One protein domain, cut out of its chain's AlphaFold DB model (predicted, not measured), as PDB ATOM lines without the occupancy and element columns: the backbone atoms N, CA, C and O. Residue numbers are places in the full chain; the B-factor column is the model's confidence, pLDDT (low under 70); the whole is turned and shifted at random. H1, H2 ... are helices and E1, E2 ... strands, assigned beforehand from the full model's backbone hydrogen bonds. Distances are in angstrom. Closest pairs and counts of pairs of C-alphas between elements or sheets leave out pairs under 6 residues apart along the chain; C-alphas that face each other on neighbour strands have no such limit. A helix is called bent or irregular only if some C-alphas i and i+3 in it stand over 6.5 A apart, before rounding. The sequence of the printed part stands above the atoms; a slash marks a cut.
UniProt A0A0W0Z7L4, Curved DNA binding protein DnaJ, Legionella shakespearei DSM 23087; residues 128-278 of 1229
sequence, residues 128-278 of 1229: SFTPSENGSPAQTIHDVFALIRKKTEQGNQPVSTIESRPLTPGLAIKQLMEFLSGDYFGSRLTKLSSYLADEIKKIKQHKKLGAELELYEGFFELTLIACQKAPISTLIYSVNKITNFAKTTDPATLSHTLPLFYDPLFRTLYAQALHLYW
ATOM      1  N   SER A 128      14.901  30.960  31.506       64.69
ATOM      2  CA  SER A 128      14.266  30.831  30.196       64.69
ATOM      3  C   SER A 128      15.246  30.228  29.196       64.69
ATOM      4  O   SER A 128      16.464  30.379  29.309       64.69
ATOM      5  N   PHE A 129      14.712  29.492  28.224       65.88
ATOM      6  CA  PHE A 129      15.513  28.877  27.174       65.88
ATOM      7  C   PHE A 129      14.855  29.045  25.809       65.88
ATOM      8  O   PHE A 129      13.689  28.691  25.616       65.88
ATOM      9  N   THR A 130      15.627  29.566  24.860       62.16
ATOM     10  CA  THR A 130      15.240  29.747  23.458       62.16
ATOM     11  C   THR A 130      16.043  28.781  22.579       62.16
ATOM     12  O   THR A 130      17.271  28.904  22.545       62.16
ATOM     13  N   PRO A 131      15.398  27.831  21.874       59.72
ATOM     14  CA  PRO A 131      16.081  26.951  20.922       59.72
ATOM     15  C   PRO A 131      16.699  27.739  19.756       59.72
ATOM     16  O   PRO A 131      16.116  28.729  19.317       59.72
ATOM     17  N   SER A 132      17.847  27.297  19.224       56.59
ATOM     18  CA  SER A 132      18.541  28.013  18.135       56.59
ATOM     19  C   SER A 132      17.915  27.827  16.746       56.59
ATOM     20  O   SER A 132      18.308  28.524  15.815       56.59
ATOM     21  N   GLU A 133      16.946  26.925  16.577       50.69
ATOM     22  CA  GLU A 133      16.301  26.660  15.287       50.69
ATOM     23  C   GLU A 133      14.788  26.920  15.362       50.69
ATOM     24  O   GLU A 133      14.056  26.277  16.112       50.69
ATOM     25  N   ASN A 134      14.333  27.878  14.545       50.00
ATOM     26  CA  ASN A 134      12.939  28.236  14.253       50.00
ATOM     27  C   ASN A 134      12.089  28.754  15.425       50.00
ATOM     28  O   ASN A 134      11.275  28.013  15.972       50.00
ATOM     29  N   GLY A 135      12.205  30.058  15.727       51.91
ATOM     30  CA  GLY A 135      11.110  30.964  16.145       51.91
ATOM     31  C   GLY A 135      10.135  30.523  17.249       51.91
ATOM     32  O   GLY A 135       9.066  31.115  17.379       51.91
ATOM     33  N   SER A 136      10.454  29.486  18.016       48.31
ATOM     34  CA  SER A 136       9.562  28.896  19.008       48.31
ATOM     35  C   SER A 136       9.548  29.768  20.265       48.31
ATOM     36  O   SER A 136      10.598  30.300  20.637       48.31
ATOM     37  N   PRO A 137       8.396  29.930  20.942       56.12
ATOM     38  CA  PRO A 137       8.318  30.731  22.158       56.12
ATOM     39  C   PRO A 137       9.270  30.180  23.228       56.12
ATOM     40  O   PRO A 137       9.432  28.964  23.360       56.12
ATOM     41  N   ALA A 138       9.905  31.088  23.977       63.28
ATOM     42  CA  ALA A 138      10.829  30.738  25.051       63.28
ATOM     43  C   ALA A 138      10.163  29.750  26.019       63.28
ATOM     44  O   ALA A 138       9.075  30.009  26.537       63.28
ATOM     45  N   GLN A 139      10.812  28.611  26.259       70.19
ATOM     46  CA  GLN A 139      10.331  27.653  27.246       70.19
ATOM     47  C   GLN A 139      10.771  28.109  28.634       70.19
ATOM     48  O   GLN A 139      11.963  28.323  28.874       70.19
ATOM     49  N   THR A 140       9.816  28.215  29.555       72.62
ATOM     50  CA  THR A 140      10.101  28.449  30.972       72.62
ATOM     51  C   THR A 140      10.799  27.228  31.559       72.62
ATOM     52  O   THR A 140      10.370  26.092  31.347       72.62
ATOM     53  N   ILE A 141      11.890  27.460  32.283       77.56
ATOM     54  CA  ILE A 141      12.627  26.431  33.010       77.56
ATOM     55  C   ILE A 141      12.595  26.784  34.492       77.56
ATOM     56  O   ILE A 141      12.764  27.939  34.873       77.56
ATOM     57  N   HIS A 142      12.370  25.778  35.331       77.75
ATOM     58  CA  HIS A 142      12.149  25.990  36.756       77.75
ATOM     59  C   HIS A 142      13.424  25.889  37.602       77.75
ATOM     60  O   HIS A 142      13.432  26.398  38.717       77.75
ATOM     61  N   ASP A 143      14.513  25.309  37.088       84.62
ATOM     62  CA  ASP A 143      15.775  25.195  37.822       84.62
ATOM     63  C   ASP A 143      17.032  25.220  36.935       84.62
ATOM     64  O   ASP A 143      16.993  24.906  35.740       84.62
ATOM     65  N   VAL A 144      18.169  25.574  37.544       86.00
ATOM     66  CA  VAL A 144      19.465  25.710  36.855       86.00
ATOM     67  C   VAL A 144      19.952  24.383  36.264       86.00
ATOM     68  O   VAL A 144      20.515  24.353  35.169       86.00
ATOM     69  N   PHE A 145      19.691  23.257  36.929       88.69
ATOM     70  CA  PHE A 145      20.143  21.949  36.463       88.69
ATOM     71  C   PHE A 145      19.363  21.513  35.218       88.69
ATOM     72  O   PHE A 145      19.949  20.977  34.276       88.69
ATOM     73  N   ALA A 146      18.059  21.789  35.163       85.06
ATOM     74  CA  ALA A 146      17.241  21.596  33.971       85.06
ATOM     75  C   ALA A 146      17.688  22.496  32.805       85.06
ATOM     76  O   ALA A 146      17.732  22.023  31.667       85.06
ATOM     77  N   LEU A 147      18.080  23.748  33.078       85.12
ATOM     78  CA  LEU A 147      18.634  24.659  32.067       85.12
ATOM     79  C   LEU A 147      19.932  24.107  31.467       85.12
ATOM     80  O   LEU A 147      20.072  24.046  30.244       85.12
ATOM     81  N   ILE A 148      20.861  23.665  32.316       86.06
ATOM     82  CA  ILE A 148      22.152  23.097  31.901       86.06
ATOM     83  C   ILE A 148      21.954  21.816  31.075       86.06
ATOM     84  O   ILE A 148      22.615  21.648  30.044       86.06
ATOM     85  N   ARG A 149      21.026  20.932  31.479       85.00
ATOM     86  CA  ARG A 149      20.676  19.719  30.715       85.00
ATOM     87  C   ARG A 149      20.170  20.071  29.314       85.00
ATOM     88  O   ARG A 149      20.760  19.618  28.336       85.00
ATOM     89  N   LYS A 150      19.186  20.973  29.207       82.31
ATOM     90  CA  LYS A 150      18.638  21.414  27.910       82.31
ATOM     91  C   LYS A 150      19.678  22.103  27.017       82.31
ATOM     92  O   LYS A 150      19.735  21.823  25.822       82.31
ATOM     93  N   LYS A 151      20.545  22.962  27.576       80.31
ATOM     94  CA  LYS A 151      21.659  23.587  26.827       80.31
ATOM     95  C   LYS A 151      22.662  22.550  26.302       80.31
ATOM     96  O   LYS A 151      23.190  22.716  25.206       80.31
ATOM     97  N   THR A 152      22.914  21.482  27.065       78.62
ATOM     98  CA  THR A 152      23.827  20.394  26.670       78.62
ATOM     99  C   THR A 152      23.259  19.563  25.518       78.62
ATOM    100  O   THR A 152      24.002  19.207  24.606       78.62
ATOM    101  N   GLU A 153      21.953  19.301  25.522       78.25
ATOM    102  CA  GLU A 153      21.260  18.518  24.487       78.25
ATOM    103  C   GLU A 153      21.238  19.205  23.107       78.25
ATOM    104  O   GLU A 153      21.217  18.512  22.093       78.25
ATOM    105  N   GLN A 154      21.290  20.544  23.040       68.50
ATOM    106  CA  GLN A 154      21.198  21.310  21.781       68.50
ATOM    107  C   GLN A 154      22.542  21.747  21.168       68.50
ATOM    108  O   GLN A 154      22.552  22.439  20.156       68.50
ATOM    109  N   GLY A 155      23.689  21.359  21.737       59.25
ATOM    110  CA  GLY A 155      24.996  21.585  21.096       59.25
ATOM    111  C   GLY A 155      25.424  23.055  20.924       59.25
ATOM    112  O   GLY A 155      26.309  23.330  20.113       59.25
ATOM    113  N   ASN A 156      24.835  23.997  21.677       58.28
ATOM    114  CA  ASN A 156      25.165  25.427  21.605       58.28
ATOM    115  C   ASN A 156      26.670  25.688  21.813       58.28
ATOM    116  O   ASN A 156      27.285  25.127  22.723       58.28
ATOM    117  N   GLN A 157      27.265  26.580  21.006       54.06
ATOM    118  CA  GLN A 157      28.659  26.989  21.201       54.06
ATOM    119  C   GLN A 157      28.789  27.902  22.432       54.06
ATOM    120  O   GLN A 157      28.098  28.916  22.529       54.06
ATOM    121  N   PRO A 158      29.662  27.564  23.390       51.88
ATOM    122  CA  PRO A 158      29.691  28.253  24.675       51.88
ATOM    123  C   PRO A 158      30.521  29.564  24.628       51.88
ATOM    124  O   PRO A 158      31.530  29.646  23.924       51.88
ATOM    125  N   VAL A 159      30.153  30.593  25.414       52.88
ATOM    126  CA  VAL A 159      30.651  31.994  25.280       52.88
ATOM    127  C   VAL A 159      31.871  32.358  26.170       52.88
ATOM    128  O   VAL A 159      32.719  33.130  25.742       52.88
ATOM    129  N   SER A 160      32.062  31.748  27.350       55.50
ATOM    130  CA  SER A 160      33.125  32.083  28.339       55.50
ATOM    131  C   SER A 160      34.405  31.194  28.369       55.50
ATOM    132  O   SER A 160      34.355  29.967  28.304       55.50
ATOM    133  N   THR A 161      35.600  31.778  28.516       58.22
ATOM    134  CA  THR A 161      36.879  31.038  28.674       58.22
ATOM    135  C   THR A 161      37.205  30.802  30.159       58.22
ATOM    136  O   THR A 161      37.122  31.738  30.942       58.22
ATOM    137  N   ILE A 162      37.602  29.581  30.562       64.56
ATOM    138  CA  ILE A 162      38.031  29.297  31.950       64.56
ATOM    139  C   ILE A 162      39.379  29.992  32.197       64.56
ATOM    140  O   ILE A 162      40.378  29.639  31.568       64.56
ATOM    141  N   GLU A 163      39.412  30.972  33.100       61.12
ATOM    142  CA  GLU A 163      40.638  31.678  33.491       61.12
ATOM    143  C   GLU A 163      41.589  30.735  34.258       61.12
ATOM    144  O   GLU A 163      41.279  30.265  35.349       61.12
ATOM    145  N   SER A 164      42.778  30.462  33.711       60.88
ATOM    146  CA  SER A 164      43.787  29.554  34.285       60.88
ATOM    147  C   SER A 164      44.663  30.226  35.362       60.88
ATOM    148  O   SER A 164      45.890  30.270  35.241       60.88
ATOM    149  N   ARG A 165      44.043  30.828  36.381       75.44
ATOM    150  CA  ARG A 165      44.710  31.487  37.524       75.44
ATOM    151  C   ARG A 165      44.471  30.680  38.817       75.44
ATOM    152  O   ARG A 165      43.583  29.828  38.815       75.44
ATOM    153  N   PRO A 166      45.255  30.881  39.898       78.38
ATOM    154  CA  PRO A 166      44.998  30.216  41.180       78.38
ATOM    155  C   PRO A 166      43.612  30.585  41.725       78.38
ATOM    156  O   PRO A 166      43.190  31.740  41.611       78.38
ATOM    157  N   LEU A 167      42.912  29.604  42.301       83.12
ATOM    158  CA  LEU A 167      41.549  29.785  42.803       83.12
ATOM    159  C   LEU A 167      41.551  30.709  44.031       83.12
ATOM    160  O   LEU A 167      42.131  30.386  45.063       83.12
ATOM    161  N   THR A 168      40.910  31.870  43.898       86.06
ATOM    162  CA  THR A 168      40.681  32.835  44.987       86.06
ATOM    163  C   THR A 168      39.181  32.929  45.281       86.06
ATOM    164  O   THR A 168      38.390  32.643  44.373       86.06
ATOM    165  N   PRO A 169      38.749  33.388  46.473       84.62
ATOM    166  CA  PRO A 169      37.324  33.501  46.789       84.62
ATOM    167  C   PRO A 169      36.559  34.372  45.783       84.62
ATOM    168  O   PRO A 169      35.498  33.979  45.310       84.62
ATOM    169  N   GLY A 170      37.134  35.506  45.364       83.81
ATOM    170  CA  GLY A 170      36.522  36.384  44.360       83.81
ATOM    171  C   GLY A 170      36.360  35.728  42.981       83.81
ATOM    172  O   GLY A 170      35.314  35.878  42.349       83.81
ATOM    173  N   LEU A 171      37.355  34.954  42.523       86.75
ATOM    174  CA  LEU A 171      37.256  34.209  41.261       86.75
ATOM    175  C   LEU A 171      36.224  33.076  41.355       86.75
ATOM    176  O   LEU A 171      35.459  32.876  40.415       86.75
ATOM    177  N   ALA A 172      36.173  32.371  42.488       87.94
ATOM    178  CA  ALA A 172      35.203  31.306  42.724       87.94
ATOM    179  C   ALA A 172      33.760  31.834  42.714       87.94
ATOM    180  O   ALA A 172      32.906  31.229  42.074       87.94
ATOM    181  N   ILE A 173      33.493  32.982  43.348       88.81
ATOM    182  CA  ILE A 173      32.163  33.611  43.325       88.81
ATOM    183  C   ILE A 173      31.784  34.061  41.911       88.81
ATOM    184  O   ILE A 173      30.674  33.783  41.470       88.81
ATOM    185  N   LYS A 174      32.709  34.679  41.162       88.19
ATOM    186  CA  LYS A 174      32.473  35.045  39.755       88.19
ATOM    187  C   LYS A 174      32.093  33.818  38.912       88.19
ATOM    188  O   LYS A 174      31.083  33.840  38.215       88.19
ATOM    189  N   GLN A 175      32.866  32.737  39.015       89.62
ATOM    190  CA  GLN A 175      32.592  31.488  38.295       89.62
ATOM    191  C   GLN A 175      31.299  30.807  38.766       89.62
ATOM    192  O   GLN A 175      30.609  30.190  37.957       89.62
ATOM    193  N   LEU A 176      30.942  30.929  40.048       91.12
ATOM    194  CA  LEU A 176      29.662  30.458  40.576       91.12
ATOM    195  C   LEU A 176      28.494  31.247  39.972       91.12
ATOM    196  O   LEU A 176      27.527  30.634  39.536       91.12
ATOM    197  N   MET A 177      28.582  32.575  39.877       89.19
ATOM    198  CA  MET A 177      27.546  33.396  39.233       89.19
ATOM    199  C   MET A 177      27.380  33.049  37.742       89.19
ATOM    200  O   MET A 177      26.257  32.889  37.272       89.19
ATOM    201  N   GLU A 178      28.483  32.834  37.020       88.94
ATOM    202  CA  GLU A 178      28.482  32.327  35.633       88.94
ATOM    203  C   GLU A 178      27.923  30.886  35.519       88.94
ATOM    204  O   GLU A 178      27.339  30.481  34.512       88.94
ATOM    205  N   PHE A 179      28.088  30.056  36.550       90.88
ATOM    206  CA  PHE A 179      27.439  28.745  36.611       90.88
ATOM    207  C   PHE A 179      25.925  28.887  36.788       90.88
ATOM    208  O   PHE A 179      25.167  28.214  36.090       90.88
ATOM    209  N   LEU A 180      25.486  29.798  37.658       90.12
ATOM    210  CA  LEU A 180      24.072  30.069  37.911       90.12
ATOM    211  C   LEU A 180      23.360  30.657  36.684       90.12
ATOM    212  O   LEU A 180      22.233  30.260  36.404       90.12
ATOM    213  N   SER A 181      24.011  31.517  35.892       86.38
ATOM    214  CA  SER A 181      23.481  32.003  34.597       86.38
ATOM    215  C   SER A 181      23.364  30.897  33.533       86.38
ATOM    216  O   SER A 181      22.730  31.068  32.483       86.38
ATOM    217  N   GLY A 182      23.949  29.726  33.798       83.81
ATOM    218  CA  GLY A 182      23.978  28.590  32.891       83.81
ATOM    219  C   GLY A 182      25.004  28.744  31.770       83.81
ATOM    220  O   GLY A 182      24.769  28.213  30.680       83.81
ATOM    221  N   ASP A 183      26.103  29.472  31.989       83.88
ATOM    222  CA  ASP A 183      27.189  29.615  31.007       83.88
ATOM    223  C   ASP A 183      28.100  28.374  30.956       83.88
ATOM    224  O   ASP A 183      28.731  28.094  29.930       83.88
ATOM    225  N   TYR A 184      28.116  27.568  32.025       83.56
ATOM    226  CA  TYR A 184      28.837  26.292  32.098       83.56
ATOM    227  C   TYR A 184      27.919  25.091  31.824       83.56
ATOM    228  O   TYR A 184      27.150  24.660  32.680       83.56
ATOM    229  N   PHE A 185      28.050  24.486  30.640       84.50
ATOM    230  CA  PHE A 185      27.341  23.259  30.249       84.50
ATOM    231  C   PHE A 185      28.234  22.335  29.397       84.50
ATOM    232  O   PHE A 185      29.318  22.728  28.947       84.50
ATOM    233  N   GLY A 186      27.822  21.075  29.212       82.12
ATOM    234  CA  GLY A 186      28.563  20.077  28.431       82.12
ATOM    235  C   GLY A 186      30.039  19.917  28.835       82.12
ATOM    236  O   GLY A 186      30.377  19.777  30.009       82.12
ATOM    237  N   SER A 187      30.949  19.955  27.852       79.06
ATOM    238  CA  SER A 187      32.389  19.740  28.074       79.06
ATOM    239  C   SER A 187      33.059  20.820  28.935       79.06
ATOM    240  O   SER A 187      34.071  20.537  29.579       79.06
ATOM    241  N   ARG A 188      32.507  22.043  28.991       79.44
ATOM    242  CA  ARG A 188      33.026  23.117  29.855       79.44
ATOM    243  C   ARG A 188      32.705  22.884  31.322       79.44
ATOM    244  O   ARG A 188      33.581  23.108  32.149       79.44
ATOM    245  N   LEU A 189      31.511  22.380  31.633       85.88
ATOM    246  CA  LEU A 189      31.150  22.006  33.000       85.88
ATOM    247  C   LEU A 189      32.086  20.909  33.530       85.88
ATOM    248  O   LEU A 189      32.589  21.011  34.645       85.88
ATOM    249  N   THR A 190      32.412  19.913  32.697       85.00
ATOM    250  CA  THR A 190      33.388  18.872  33.056       85.00
ATOM    251  C   THR A 190      34.781  19.452  33.308       85.00
ATOM    252  O   THR A 190      35.432  19.063  34.273       85.00
ATOM    253  N   LYS A 191      35.240  20.407  32.482       86.06
ATOM    254  CA  LYS A 191      36.530  21.091  32.689       86.06
ATOM    255  C   LYS A 191      36.552  21.919  33.976       86.06
ATOM    256  O   LYS A 191      37.547  21.864  34.689       86.06
ATOM    257  N   LEU A 192      35.473  22.643  34.275       87.75
ATOM    258  CA  LEU A 192      35.326  23.411  35.512       87.75
ATOM    259  C   LEU A 192      35.357  22.488  36.738       87.75
ATOM    260  O   LEU A 192      36.104  22.744  37.676       87.75
ATOM    261  N   SER A 193      34.609  21.382  36.699       89.12
ATOM    262  CA  SER A 193      34.585  20.391  37.778       89.12
ATOM    263  C   SER A 193      35.974  19.784  38.028       89.12
ATOM    264  O   SER A 193      36.414  19.712  39.175       89.12
ATOM    265  N   SER A 194      36.714  19.425  36.968       87.94
ATOM    266  CA  SER A 194      38.099  18.941  37.096       87.94
ATOM    267  C   SER A 194      39.049  20.006  37.655       87.94
ATOM    268  O   SER A 194      39.856  19.699  38.525       87.94
ATOM    269  N   TYR A 195      38.929  21.256  37.196       88.94
ATOM    270  CA  TYR A 195      39.729  22.375  37.700       88.94
ATOM    271  C   TYR A 195      39.504  22.608  39.203       88.94
ATOM    272  O   TYR A 195      40.474  22.670  39.957       88.94
ATOM    273  N   LEU A 196      38.245  22.649  39.657       88.69
ATOM    274  CA  LEU A 196      37.910  22.784  41.080       88.69
ATOM    275  C   LEU A 196      38.471  21.615  41.902       88.69
ATOM    276  O   LEU A 196      39.054  21.840  42.961       88.69
ATOM    277  N   ALA A 197      38.355  20.378  41.410       90.00
ATOM    278  CA  ALA A 197      38.892  19.201  42.092       90.00
ATOM    279  C   ALA A 197      40.421  19.263  42.268       90.00
ATOM    280  O   ALA A 197      40.934  18.958  43.351       90.00
ATOM    281  N   ASP A 198      41.146  19.678  41.225       87.94
ATOM    282  CA  ASP A 198      42.605  19.804  41.255       87.94
ATOM    283  C   ASP A 198      43.063  20.918  42.208       87.94
ATOM    284  O   ASP A 198      43.991  20.712  42.994       87.94
ATOM    285  N   GLU A 199      42.399  22.077  42.198       86.69
ATOM    286  CA  GLU A 199      42.715  23.192  43.100       86.69
ATOM    287  C   GLU A 199      42.391  22.854  44.564       86.69
ATOM    288  O   GLU A 199      43.243  23.041  45.436       86.69
ATOM    289  N   ILE A 200      41.232  22.247  44.851       87.75
ATOM    290  CA  ILE A 200      40.875  21.775  46.203       87.75
ATOM    291  C   ILE A 200      41.927  20.789  46.726       87.75
ATOM    292  O   ILE A 200      42.340  20.863  47.887       87.75
ATOM    293  N   LYS A 201      42.404  19.873  45.874       87.25
ATOM    294  CA  LYS A 201      43.452  18.912  46.241       87.25
ATOM    295  C   LYS A 201      44.774  19.610  46.570       87.25
ATOM    296  O   LYS A 201      45.398  19.252  47.571       87.25
ATOM    297  N   LYS A 202      45.187  20.610  45.781       84.12
ATOM    298  CA  LYS A 202      46.389  21.419  46.058       84.12
ATOM    299  C   LYS A 202      46.267  22.161  47.391       84.12
ATOM    300  O   LYS A 202      47.210  22.136  48.182       84.12
ATOM    301  N   ILE A 203      45.106  22.751  47.675       81.19
ATOM    302  CA  ILE A 203      44.839  23.493  48.916       81.19
ATOM    303  C   ILE A 203      44.901  22.560  50.137       81.19
ATOM    304  O   ILE A 203      45.617  22.851  51.097       81.19
ATOM    305  N   LYS A 204      44.256  21.383  50.079       83.31
ATOM    306  CA  LYS A 204      44.287  20.379  51.165       83.31
ATOM    307  C   LYS A 204      45.703  19.893  51.504       83.31
ATOM    308  O   LYS A 204      45.974  19.555  52.655       83.31
ATOM    309  N   GLN A 205      46.619  19.876  50.534       79.88
ATOM    310  CA  GLN A 205      48.009  19.445  50.735       79.88
ATOM    311  C   GLN A 205      48.875  20.466  51.497       79.88
ATOM    312  O   GLN A 205      49.843  20.065  52.140       79.88
ATOM    313  N   HIS A 206      48.533  21.759  51.479       70.50
ATOM    314  CA  HIS A 206      49.371  22.832  52.038       70.50
ATOM    315  C   HIS A 206      49.077  23.177  53.520       70.50
ATOM    316  O   HIS A 206      49.657  24.126  54.043       70.50
ATOM    317  N   LYS A 207      48.223  22.407  54.222       57.44
ATOM    318  CA  LYS A 207      47.917  22.452  55.681       57.44
ATOM    319  C   LYS A 207      47.526  23.805  56.325       57.44
ATOM    320  O   LYS A 207      47.173  23.802  57.501       57.44
ATOM    321  N   LYS A 208      47.511  24.938  55.613       55.75
ATOM    322  CA  LYS A 208      46.838  26.175  56.055       55.75
ATOM    323  C   LYS A 208      45.347  26.061  55.729       55.75
ATOM    324  O   LYS A 208      44.948  26.326  54.603       55.75
ATOM    325  N   LEU A 209      44.542  25.605  56.687       54.88
ATOM    326  CA  LEU A 209      43.085  25.501  56.543       54.88
ATOM    327  C   LEU A 209      42.397  26.708  57.193       54.88
ATOM    328  O   LEU A 209      42.586  26.959  58.380       54.88
ATOM    329  N   GLY A 210      41.605  27.429  56.398       66.56
ATOM    330  CA  GLY A 210      40.659  28.467  56.821       66.56
ATOM    331  C   GLY A 210      39.272  28.207  56.214       66.56
ATOM    332  O   GLY A 210      39.051  27.159  55.609       66.56
ATOM    333  N   ALA A 211      38.348  29.158  56.336       70.81
ATOM    334  CA  ALA A 211      36.952  29.031  55.896       70.81
ATOM    335  C   ALA A 211      36.757  28.834  54.372       70.81
ATOM    336  O   ALA A 211      35.748  28.283  53.939       70.81
ATOM    337  N   GLU A 212      37.720  29.248  53.541       82.25
ATOM    338  CA  GLU A 212      37.615  29.248  52.067       82.25
ATOM    339  C   GLU A 212      37.368  27.866  51.449       82.25
ATOM    340  O   GLU A 212      36.775  27.753  50.376       82.25
ATOM    341  N   LEU A 213      37.799  26.798  52.127       86.81
ATOM    342  CA  LEU A 213      37.606  25.437  51.636       86.81
ATOM    343  C   LEU A 213      36.119  25.070  51.535       86.81
ATOM    344  O   LEU A 213      35.742  24.366  50.601       86.81
ATOM    345  N   GLU A 214      35.278  25.564  52.449       87.62
ATOM    346  CA  GLU A 214      33.836  25.294  52.422       87.62
ATOM    347  C   GLU A 214      33.183  25.879  51.163       87.62
ATOM    348  O   GLU A 214      32.397  25.195  50.507       87.62
ATOM    349  N   LEU A 215      33.578  27.093  50.756       89.44
ATOM    350  CA  LEU A 215      33.117  27.714  49.511       89.44
ATOM    351  C   LEU A 215      33.473  26.851  48.294       89.44
ATOM    352  O   LEU A 215      32.614  26.573  47.454       89.44
ATOM    353  N   TYR A 216      34.735  26.425  48.193       91.06
ATOM    354  CA  TYR A 216      35.208  25.662  47.036       91.06
ATOM    355  C   TYR A 216      34.577  24.270  46.970       91.06
ATOM    356  O   TYR A 216      34.179  23.832  45.891       91.06
ATOM    357  N   GLU A 217      34.444  23.582  48.106       91.25
ATOM    358  CA  GLU A 217      33.771  22.284  48.172       91.25
ATOM    359  C   GLU A 217      32.282  22.395  47.843       91.25
ATOM    360  O   GLU A 217      31.781  21.592  47.057       91.25
ATOM    361  N   GLY A 218      31.589  23.400  48.388       90.81
ATOM    362  CA  GLY A 218      30.186  23.655  48.073       90.81
ATOM    363  C   GLY A 218      29.982  23.910  46.581       90.81
ATOM    364  O   GLY A 218      29.123  23.285  45.959       90.81
ATOM    365  N   PHE A 219      30.825  24.748  45.965       93.44
ATOM    366  CA  PHE A 219      30.763  24.991  44.521       93.44
ATOM    367  C   PHE A 219      31.058  23.723  43.708       93.44
ATOM    368  O   PHE A 219      30.328  23.397  42.770       93.44
ATOM    369  N   PHE A 220      32.084  22.960  44.086       92.94
ATOM    370  CA  PHE A 220      32.413  21.701  43.427       92.94
ATOM    371  C   PHE A 220      31.252  20.700  43.480       92.94
ATOM    372  O   PHE A 220      30.904  20.120  42.450       92.94
ATOM    373  N   GLU A 221      30.599  20.541  44.630       92.44
ATOM    374  CA  GLU A 221      29.435  19.665  44.771       92.44
ATOM    375  C   GLU A 221      28.266  20.092  43.872       92.44
ATOM    376  O   GLU A 221      27.665  19.235  43.223       92.44
ATOM    377  N   LEU A 222      27.999  21.399  43.729       93.38
ATOM    378  CA  LEU A 222      26.994  21.897  42.780       93.38
ATOM    379  C   LEU A 222      27.315  21.478  41.335       93.38
ATOM    380  O   LEU A 222      26.416  21.062  40.596       93.38
ATOM    381  N   THR A 223      28.595  21.509  40.935       91.56
ATOM    382  CA  THR A 223      29.002  21.008  39.609       91.56
ATOM    383  C   THR A 223      28.798  19.498  39.471       91.56
ATOM    384  O   THR A 223      28.391  19.030  38.407       91.56
ATOM    385  N   LEU A 224      29.014  18.719  40.538       90.81
ATOM    386  CA  LEU A 224      28.788  17.272  40.529       90.81
ATOM    387  C   LEU A 224      27.305  16.916  40.420       90.81
ATOM    388  O   LEU A 224      26.967  16.001  39.665       90.81
ATOM    389  N   ILE A 225      26.429  17.644  41.122       90.06
ATOM    390  CA  ILE A 225      24.970  17.498  41.007       90.06
ATOM    391  C   ILE A 225      24.542  17.786  39.561       90.06
ATOM    392  O   ILE A 225      23.827  16.985  38.955       90.06
ATOM    393  N   ALA A 226      25.054  18.865  38.957       88.31
ATOM    394  CA  ALA A 226      24.784  19.201  37.558       88.31
ATOM    395  C   ALA A 226      25.276  18.123  36.571       88.31
ATOM    396  O   ALA A 226      24.622  17.863  35.562       88.31
ATOM    397  N   CYS A 227      26.388  17.447  36.881       84.38
ATOM    398  CA  CYS A 227      26.915  16.317  36.111       84.38
ATOM    399  C   CYS A 227      26.249  14.957  36.414       84.38
ATOM    400  O   CYS A 227      26.722  13.951  35.888       84.38
ATOM    401  N   GLN A 228      25.205  14.896  37.253       82.06
ATOM    402  CA  GLN A 228      24.569  13.652  37.729       82.06
ATOM    403  C   GLN A 228      25.514  12.692  38.483       82.06
ATOM    404  O   GLN A 228      25.295  11.483  38.514       82.06
ATOM    405  N   LYS A 229      26.577  13.213  39.103       80.31
ATOM    406  CA  LYS A 229      27.542  12.426  39.895       80.31
ATOM    407  C   LYS A 229      27.244  12.421  41.397       80.31
ATOM    408  O   LYS A 229      27.820  11.612  42.116       80.31
ATOM    409  N   ALA A 230      26.368  13.311  41.861       83.94
ATOM    410  CA  ALA A 230      25.917  13.417  43.248       83.94
ATOM    411  C   ALA A 230      24.377  13.487  43.305       83.94
ATOM    412  O   ALA A 230      23.768  14.020  42.370       83.94
ATOM    413  N   PRO A 231      23.734  12.941  44.357       82.62
ATOM    414  CA  PRO A 231      22.281  12.964  44.492       82.62
ATOM    415  C   PRO A 231      21.776  14.372  44.824       82.62
ATOM    416  O   PRO A 231      22.430  15.131  45.529       82.62
ATOM    417  N   ILE A 232      20.575  14.722  44.357       80.25
ATOM    418  CA  ILE A 232      20.026  16.075  44.545       80.25
ATOM    419  C   ILE A 232      19.729  16.412  46.018       80.25
ATOM    420  O   ILE A 232      19.674  17.585  46.373       80.25
ATOM    421  N   SER A 233      19.603  15.408  46.891       77.62
ATOM    422  CA  SER A 233      19.448  15.601  48.338       77.62
ATOM    423  C   SER A 233      20.658  16.267  48.999       77.62
ATOM    424  O   SER A 233      20.521  16.885  50.052       77.62
ATOM    425  N   THR A 234      21.845  16.237  48.376       83.25
ATOM    426  CA  THR A 234      23.013  16.950  48.917       83.25
ATOM    427  C   THR A 234      22.965  18.457  48.664       83.25
ATOM    428  O   THR A 234      23.774  19.184  49.231       83.25
ATOM    429  N   LEU A 235      22.011  18.944  47.858       89.06
ATOM    430  CA  LEU A 235      21.946  20.338  47.413       89.06
ATOM    431  C   LEU A 235      21.934  21.337  48.575       89.06
ATOM    432  O   LEU A 235      22.693  22.304  48.556       89.06
ATOM    433  N   ILE A 236      21.112  21.096  49.602       87.44
ATOM    434  CA  ILE A 236      21.020  21.996  50.758       87.44
ATOM    435  C   ILE A 236      22.343  22.070  51.532       87.44
ATOM    436  O   ILE A 236      22.724  23.144  51.985       87.44
ATOM    437  N   TYR A 237      23.087  20.964  51.623       88.25
ATOM    438  CA  TYR A 237      24.378  20.918  52.308       88.25
ATOM    439  C   TYR A 237      25.450  21.674  51.522       88.25
ATOM    440  O   TYR A 237      26.212  22.439  52.111       88.25
ATOM    441  N   SER A 238      25.472  21.520  50.194       90.56
ATOM    442  CA  SER A 238      26.389  22.246  49.309       90.56
ATOM    443  C   SER A 238      26.151  23.754  49.371       90.56
ATOM    444  O   SER A 238      27.098  24.531  49.477       90.56
ATOM    445  N   VAL A 239      24.881  24.173  49.378       91.06
ATOM    446  CA  VAL A 239      24.500  25.579  49.566       91.06
ATOM    447  C   VAL A 239      24.876  26.063  50.970       91.06
ATOM    448  O   VAL A 239      25.475  27.129  51.098       91.06
ATOM    449  N   ASN A 240      24.635  25.267  52.018       89.62
ATOM    450  CA  ASN A 240      25.002  25.625  53.389       89.62
ATOM    451  C   ASN A 240      26.511  25.880  53.546       89.62
ATOM    452  O   ASN A 240      26.884  26.880  54.153       89.62
ATOM    453  N   LYS A 241      27.378  25.057  52.934       89.88
ATOM    454  CA  LYS A 241      28.840  25.277  52.919       89.88
ATOM    455  C   LYS A 241      29.223  26.650  52.354       89.88
ATOM    456  O   LYS A 241      30.043  27.356  52.934       89.88
ATOM    457  N   ILE A 242      28.585  27.064  51.257       89.81
ATOM    458  CA  ILE A 242      28.806  28.385  50.648       89.81
ATOM    459  C   ILE A 242      28.382  29.497  51.616       89.81
ATOM    460  O   ILE A 242      29.104  30.478  51.798       89.81
ATOM    461  N   THR A 243      27.233  29.340  52.275       89.00
ATOM    462  CA  THR A 243      26.751  30.345  53.233       89.00
ATOM    463  C   THR A 243      27.583  30.394  54.518       89.00
ATOM    464  O   THR A 243      27.817  31.477  55.048       89.00
ATOM    465  N   ASN A 244      28.102  29.260  54.999       87.31
ATOM    466  CA  ASN A 244      28.944  29.183  56.194       87.31
ATOM    467  C   ASN A 244      30.304  29.854  56.004       87.31
ATOM    468  O   ASN A 244      30.785  30.526  56.923       87.31
ATOM    469  N   PHE A 245      30.875  29.765  54.797       87.50
ATOM    470  CA  PHE A 245      32.036  30.569  54.430       87.50
ATOM    471  C   PHE A 245      31.760  32.060  54.658       87.50
ATOM    472  O   PHE A 245      32.507  32.721  55.376       87.50
ATOM    473  N   ALA A 246      30.647  32.587  54.140       84.81
ATOM    474  CA  ALA A 246      30.302  33.996  54.325       84.81
ATOM    475  C   ALA A 246      30.100  34.374  55.806       84.81
ATOM    476  O   ALA A 246      30.531  35.441  56.224       84.81
ATOM    477  N   LYS A 247      29.521  33.485  56.620       84.62
ATOM    478  CA  LYS A 247      29.313  33.702  58.065       84.62
ATOM    479  C   LYS A 247      30.616  33.781  58.882       84.62
ATOM    480  O   LYS A 247      30.605  34.307  59.989       84.62
ATOM    481  N   THR A 248      31.717  33.206  58.393       79.44
ATOM    482  CA  THR A 248      32.980  33.039  59.150       79.44
ATOM    483  C   THR A 248      34.145  33.874  58.622       79.44
ATOM    484  O   THR A 248      35.243  33.801  59.170       79.44
ATOM    485  N   THR A 249      33.920  34.653  57.566       78.56
ATOM    486  CA  THR A 249      34.970  35.366  56.830       78.56
ATOM    487  C   THR A 249      35.103  36.823  57.273       78.56
ATOM    488  O   THR A 249      34.114  37.471  57.610       78.56
ATOM    489  N   ASP A 250      36.325  37.361  57.216       74.44
ATOM    490  CA  ASP A 250      36.609  38.763  57.536       74.44
ATOM    491  C   ASP A 250      35.876  39.752  56.594       74.44
ATOM    492  O   ASP A 250      35.739  39.483  55.391       74.44
ATOM    493  N   PRO A 251      35.488  40.954  57.074       70.56
ATOM    494  CA  PRO A 251      34.710  41.929  56.297       70.56
ATOM    495  C   PRO A 251      35.314  42.336  54.941       70.56
ATOM    496  O   PRO A 251      34.578  42.655  54.010       70.56
ATOM    497  N   ALA A 252      36.646  42.321  54.811       68.88
ATOM    498  CA  ALA A 252      37.345  42.701  53.579       68.88
ATOM    499  C   ALA A 252      37.170  41.680  52.441       68.88
ATOM    500  O   ALA A 252      37.107  42.060  51.277       68.88
ATOM    501  N   THR A 253      37.073  40.390  52.763       69.94
ATOM    502  CA  THR A 253      36.867  39.318  51.773       69.94
ATOM    503  C   THR A 253      35.376  39.128  51.477       69.94
ATOM    504  O   THR A 253      34.996  38.726  50.375       69.94
ATOM    505  N   LEU A 254      34.518  39.491  52.434       73.44
ATOM    506  CA  LEU A 254      33.067  39.418  52.320       73.44
ATOM    507  C   LEU A 254      32.480  40.370  51.258       73.44
ATOM    508  O   LEU A 254      31.460  40.056  50.648       73.44
ATOM    509  N   SER A 255      33.130  41.498  50.947       75.06
ATOM    510  CA  SER A 255      32.653  42.409  49.890       75.06
ATOM    511  C   SER A 255      32.508  41.731  48.523       75.06
ATOM    512  O   SER A 255      31.704  42.163  47.702       75.06
ATOM    513  N   HIS A 256      33.264  40.655  48.279       75.69
ATOM    514  CA  HIS A 256      33.180  39.867  47.051       75.69
ATOM    515  C   HIS A 256      32.072  38.806  47.073       75.69
ATOM    516  O   HIS A 256      31.648  38.373  46.006       75.69
ATOM    517  N   THR A 257      31.606  38.378  48.249       81.25
ATOM    518  CA  THR A 257      30.569  37.342  48.398       81.25
ATOM    519  C   THR A 257      29.171  37.930  48.549       81.25
ATOM    520  O   THR A 257      28.212  37.291  48.128       81.25
ATOM    521  N   LEU A 258      29.038  39.151  49.085       84.25
ATOM    522  CA  LEU A 258      27.747  39.831  49.261       84.25
ATOM    523  C   LEU A 258      26.871  39.876  47.995       84.25
ATOM    524  O   LEU A 258      25.681  39.584  48.132       84.25
ATOM    525  N   PRO A 259      27.414  40.140  46.782       86.31
ATOM    526  CA  PRO A 259      26.640  40.101  45.540       86.31
ATOM    527  C   PRO A 259      25.870  38.811  45.291       86.31
ATOM    528  O   PRO A 259      24.808  38.844  44.677       86.31
ATOM    529  N   LEU A 260      26.364  37.687  45.810       87.75
ATOM    530  CA  LEU A 260      25.703  36.400  45.674       87.75
ATOM    531  C   LEU A 260      24.344  36.370  46.391       87.75
ATOM    532  O   LEU A 260      23.406  35.768  45.884       87.75
ATOM    533  N   PHE A 261      24.208  37.019  47.553       87.50
ATOM    534  CA  PHE A 261      23.000  36.904  48.382       87.50
ATOM    535  C   PHE A 261      21.805  37.694  47.840       87.50
ATOM    536  O   PHE A 261      20.666  37.290  48.062       87.50
ATOM    537  N   TYR A 262      22.040  38.782  47.103       84.94
ATOM    538  CA  TYR A 262      20.970  39.548  46.451       84.94
ATOM    539  C   TYR A 262      20.786  39.216  44.961       84.94
ATOM    540  O   TYR A 262      19.843  39.703  44.326       84.94
ATOM    541  N   ASP A 263      21.615  38.320  44.413       87.31
ATOM    542  CA  ASP A 263      21.453  37.784  43.064       87.31
ATOM    543  C   ASP A 263      20.165  36.928  42.942       87.31
ATOM    544  O   ASP A 263      19.932  36.010  43.741       87.31
ATOM    545  N   PRO A 264      19.291  37.188  41.950       87.69
ATOM    546  CA  PRO A 264      18.049  36.432  41.769       87.69
ATOM    547  C   PRO A 264      18.241  34.935  41.482       87.69
ATOM    548  O   PRO A 264      17.363  34.132  41.818       87.69
ATOM    549  N   LEU A 265      19.341  34.538  40.834       89.69
ATOM    550  CA  LEU A 265      19.589  33.148  40.445       89.69
ATOM    551  C   LEU A 265      20.056  32.330  41.647       89.69
ATOM    552  O   LEU A 265      19.564  31.216  41.849       89.69
ATOM    553  N   PHE A 266      20.914  32.903  42.497       90.75
ATOM    554  CA  PHE A 266      21.294  32.277  43.764       90.75
ATOM    555  C   PHE A 266      20.095  32.127  44.706       90.75
ATOM    556  O   PHE A 266      19.872  31.037  45.230       90.75
ATOM    557  N   ARG A 267      19.254  33.163  44.848       89.50
ATOM    558  CA  ARG A 267      17.994  33.071  45.614       89.50
ATOM    559  C   ARG A 267      17.075  31.965  45.092       89.50
ATOM    560  O   ARG A 267      16.473  31.234  45.875       89.50
ATOM    561  N   THR A 268      17.012  31.789  43.772       88.94
ATOM    562  CA  THR A 268      16.238  30.702  43.151       88.94
ATOM    563  C   THR A 268      16.832  29.325  43.460       88.94
ATOM    564  O   THR A 268      16.082  28.410  43.793       88.94
ATOM    565  N   LEU A 269      18.160  29.169  43.382       91.19
ATOM    566  CA  LEU A 269      18.847  27.927  43.765       91.19
ATOM    567  C   LEU A 269      18.601  27.595  45.242       91.19
ATOM    568  O   LEU A 269      18.326  26.449  45.589       91.19
ATOM    569  N   TYR A 270      18.667  28.605  46.104       90.75
ATOM    570  CA  TYR A 270      18.409  28.466  47.528       90.75
ATOM    571  C   TYR A 270      16.956  28.052  47.808       90.75
ATOM    572  O   TYR A 270      16.712  27.095  48.544       90.75
ATOM    573  N   ALA A 271      15.978  28.693  47.158       88.56
ATOM    574  CA  ALA A 271      14.569  28.311  47.253       88.56
ATOM    575  C   ALA A 271      14.316  26.875  46.759       88.56
ATOM    576  O   ALA A 271      13.532  26.147  47.370       88.56
ATOM    577  N   GLN A 272      15.009  26.442  45.699       89.00
ATOM    578  CA  GLN A 272      14.972  25.056  45.230       89.00
ATOM    579  C   GLN A 272      15.533  24.093  46.285       89.00
ATOM    580  O   GLN A 272      14.930  23.053  46.549       89.00
ATOM    581  N   ALA A 273      16.670  24.437  46.898       89.50
ATOM    582  CA  ALA A 273      17.290  23.632  47.943       89.50
ATOM    583  C   ALA A 273      16.354  23.449  49.149       89.50
ATOM    584  O   ALA A 273      16.176  22.323  49.609       89.50
ATOM    585  N   LEU A 274      15.699  24.525  49.602       87.19
ATOM    586  CA  LEU A 274      14.696  24.470  50.670       87.19
ATOM    587  C   LEU A 274      13.477  23.622  50.292       87.19
ATOM    588  O   LEU A 274      13.038  22.790  51.083       87.19
ATOM    589  N   HIS A 275      12.944  23.798  49.078       85.81
ATOM    590  CA  HIS A 275      11.791  23.030  48.603       85.81
ATOM    591  C   HIS A 275      12.067  21.524  48.614       85.81
ATOM    592  O   HIS A 275      11.234  20.749  49.082       85.81
ATOM    593  N   LEU A 276      13.244  21.112  48.136       85.50
ATOM    594  CA  LEU A 276      13.657  19.707  48.139       85.50
ATOM    595  C   LEU A 276      13.902  19.184  49.557       85.50
ATOM    596  O   LEU A 276      13.460  18.084  49.879       85.50
ATOM    597  N   TYR A 277      14.534  19.987  50.415       84.88
ATOM    598  CA  TYR A 277      14.772  19.638  51.816       84.88
ATOM    599  C   TYR A 277      13.470  19.356  52.582       84.88
ATOM    600  O   TYR A 277      13.421  18.453  53.413       84.88
ATOM    601  N   TRP A 278      12.382  20.069  52.273       82.69
ATOM    602  CA  TRP A 278      11.068  19.804  52.870       82.69
ATOM    603  C   TRP A 278      10.392  18.524  52.367       82.69
ATOM    604  O   TRP A 278       9.504  18.006  53.041       82.69
TER     605      TRP A 278
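Overview. This is residues 128 to 278 of the 1229 residues of the protein "Curved DNA binding protein DnaJ" of Legionella shakespearei DSM 23087 (UniProt A0A0W0Z7L4). The longest helix, H3, makes a row with H4 and H5, each folding back beside the one before; H2 packs on H4 over one face of this row. H1 covers the end where H3 begins and H4 ends, H8 crosses the first part of H5, and the loop that leads into strand E1 lies beyond H1 at one end of the longest axis. The printed part has 151 residues, with eight named helices and one named strand in the order E1, H1 to H8; the class is mostly helix. It is compact, with a radius of gyration of the C-alphas of 15.8 A, and only just elongated, spanning 53 by 35 by 29 A.

Along the chain. H3, residues 186 to 205, is 29.6 A long and starts at C-alpha 186 (28.563, 20.077, 28.431). H4, residues 212 to 226, measures 21.8 A. H5, residues 232 to 248, measures 25.9 A and is irregular: C-alphas 233 and 236 are 7.0 A apart, against about 5 A in a regular helix. H2 is residues 169 to 180, 16.3 A, and H1 residues 144 to 153, 14.4 A. E1, residues 139 to 141, begins at C-alpha 139 (10.331, 27.653, 27.246). H6, residues 251 to 254, and H7, residues 258 to 262, are short. H8, residues 264 to 278, is 21.2 A long and ends at C-alpha 278 (11.068, 19.804, 52.870).

Arrangement. H4 is the hub, touching H1, H2, H3 and H5. H3 and H4 form a helical hairpin at a shallow tilt of 29 degrees, with Ser 193 and Thr 223 the closest C-alphas at 5.9 A. H4 and H5 form another at 21 degrees, closest at Gly 218 and Ser 238, 4.2 A. H2 touches H4 at a shallow tilt of 18 degrees, the same way, with the C-alphas of Pro 169 and Glu 212 closest at 6.8 A. H1 touches H4 at a steep tilt of 50 degrees, closest at Phe 145 and Ala 226, 5.5 A. H8 touches residues 233 to 239 of H5 at a steep tilt of 57 degrees, closest at Ile 236 and Ala 273, 5.0 A. H6 is close to H5 but not clearly touching, at 6.4 A between the C-alphas of Ala 246 and Leu 254; H7 is likewise to H8, at 6.3 A between those of Leu 260 and Phe 266. E1 pairs with no named strand, but its residues 139 to 140 pair antiparallel with residues 128 to 129. Every O i to N i+4 pair is within hydrogen-bond range in H1, H2, H3, H4 and H8, 10 of 13 in H5 and 0 of 1 in H7, where 1 of 2 O i to N i+3 pairs is; H6 is too short for an i+4 pair.

Size, cuts and confidence. The C-alphas of Gly 135 and Lys 207, the two farthest apart, are 54.7 A apart. The printed part has no cut, and the link from H1 to H2, 15 residues, is long. Mean pLDDT of the printed part is 80.3; residues 128 to 138, 154 to 164, 207 to 210 and 252 to 253 are under 70.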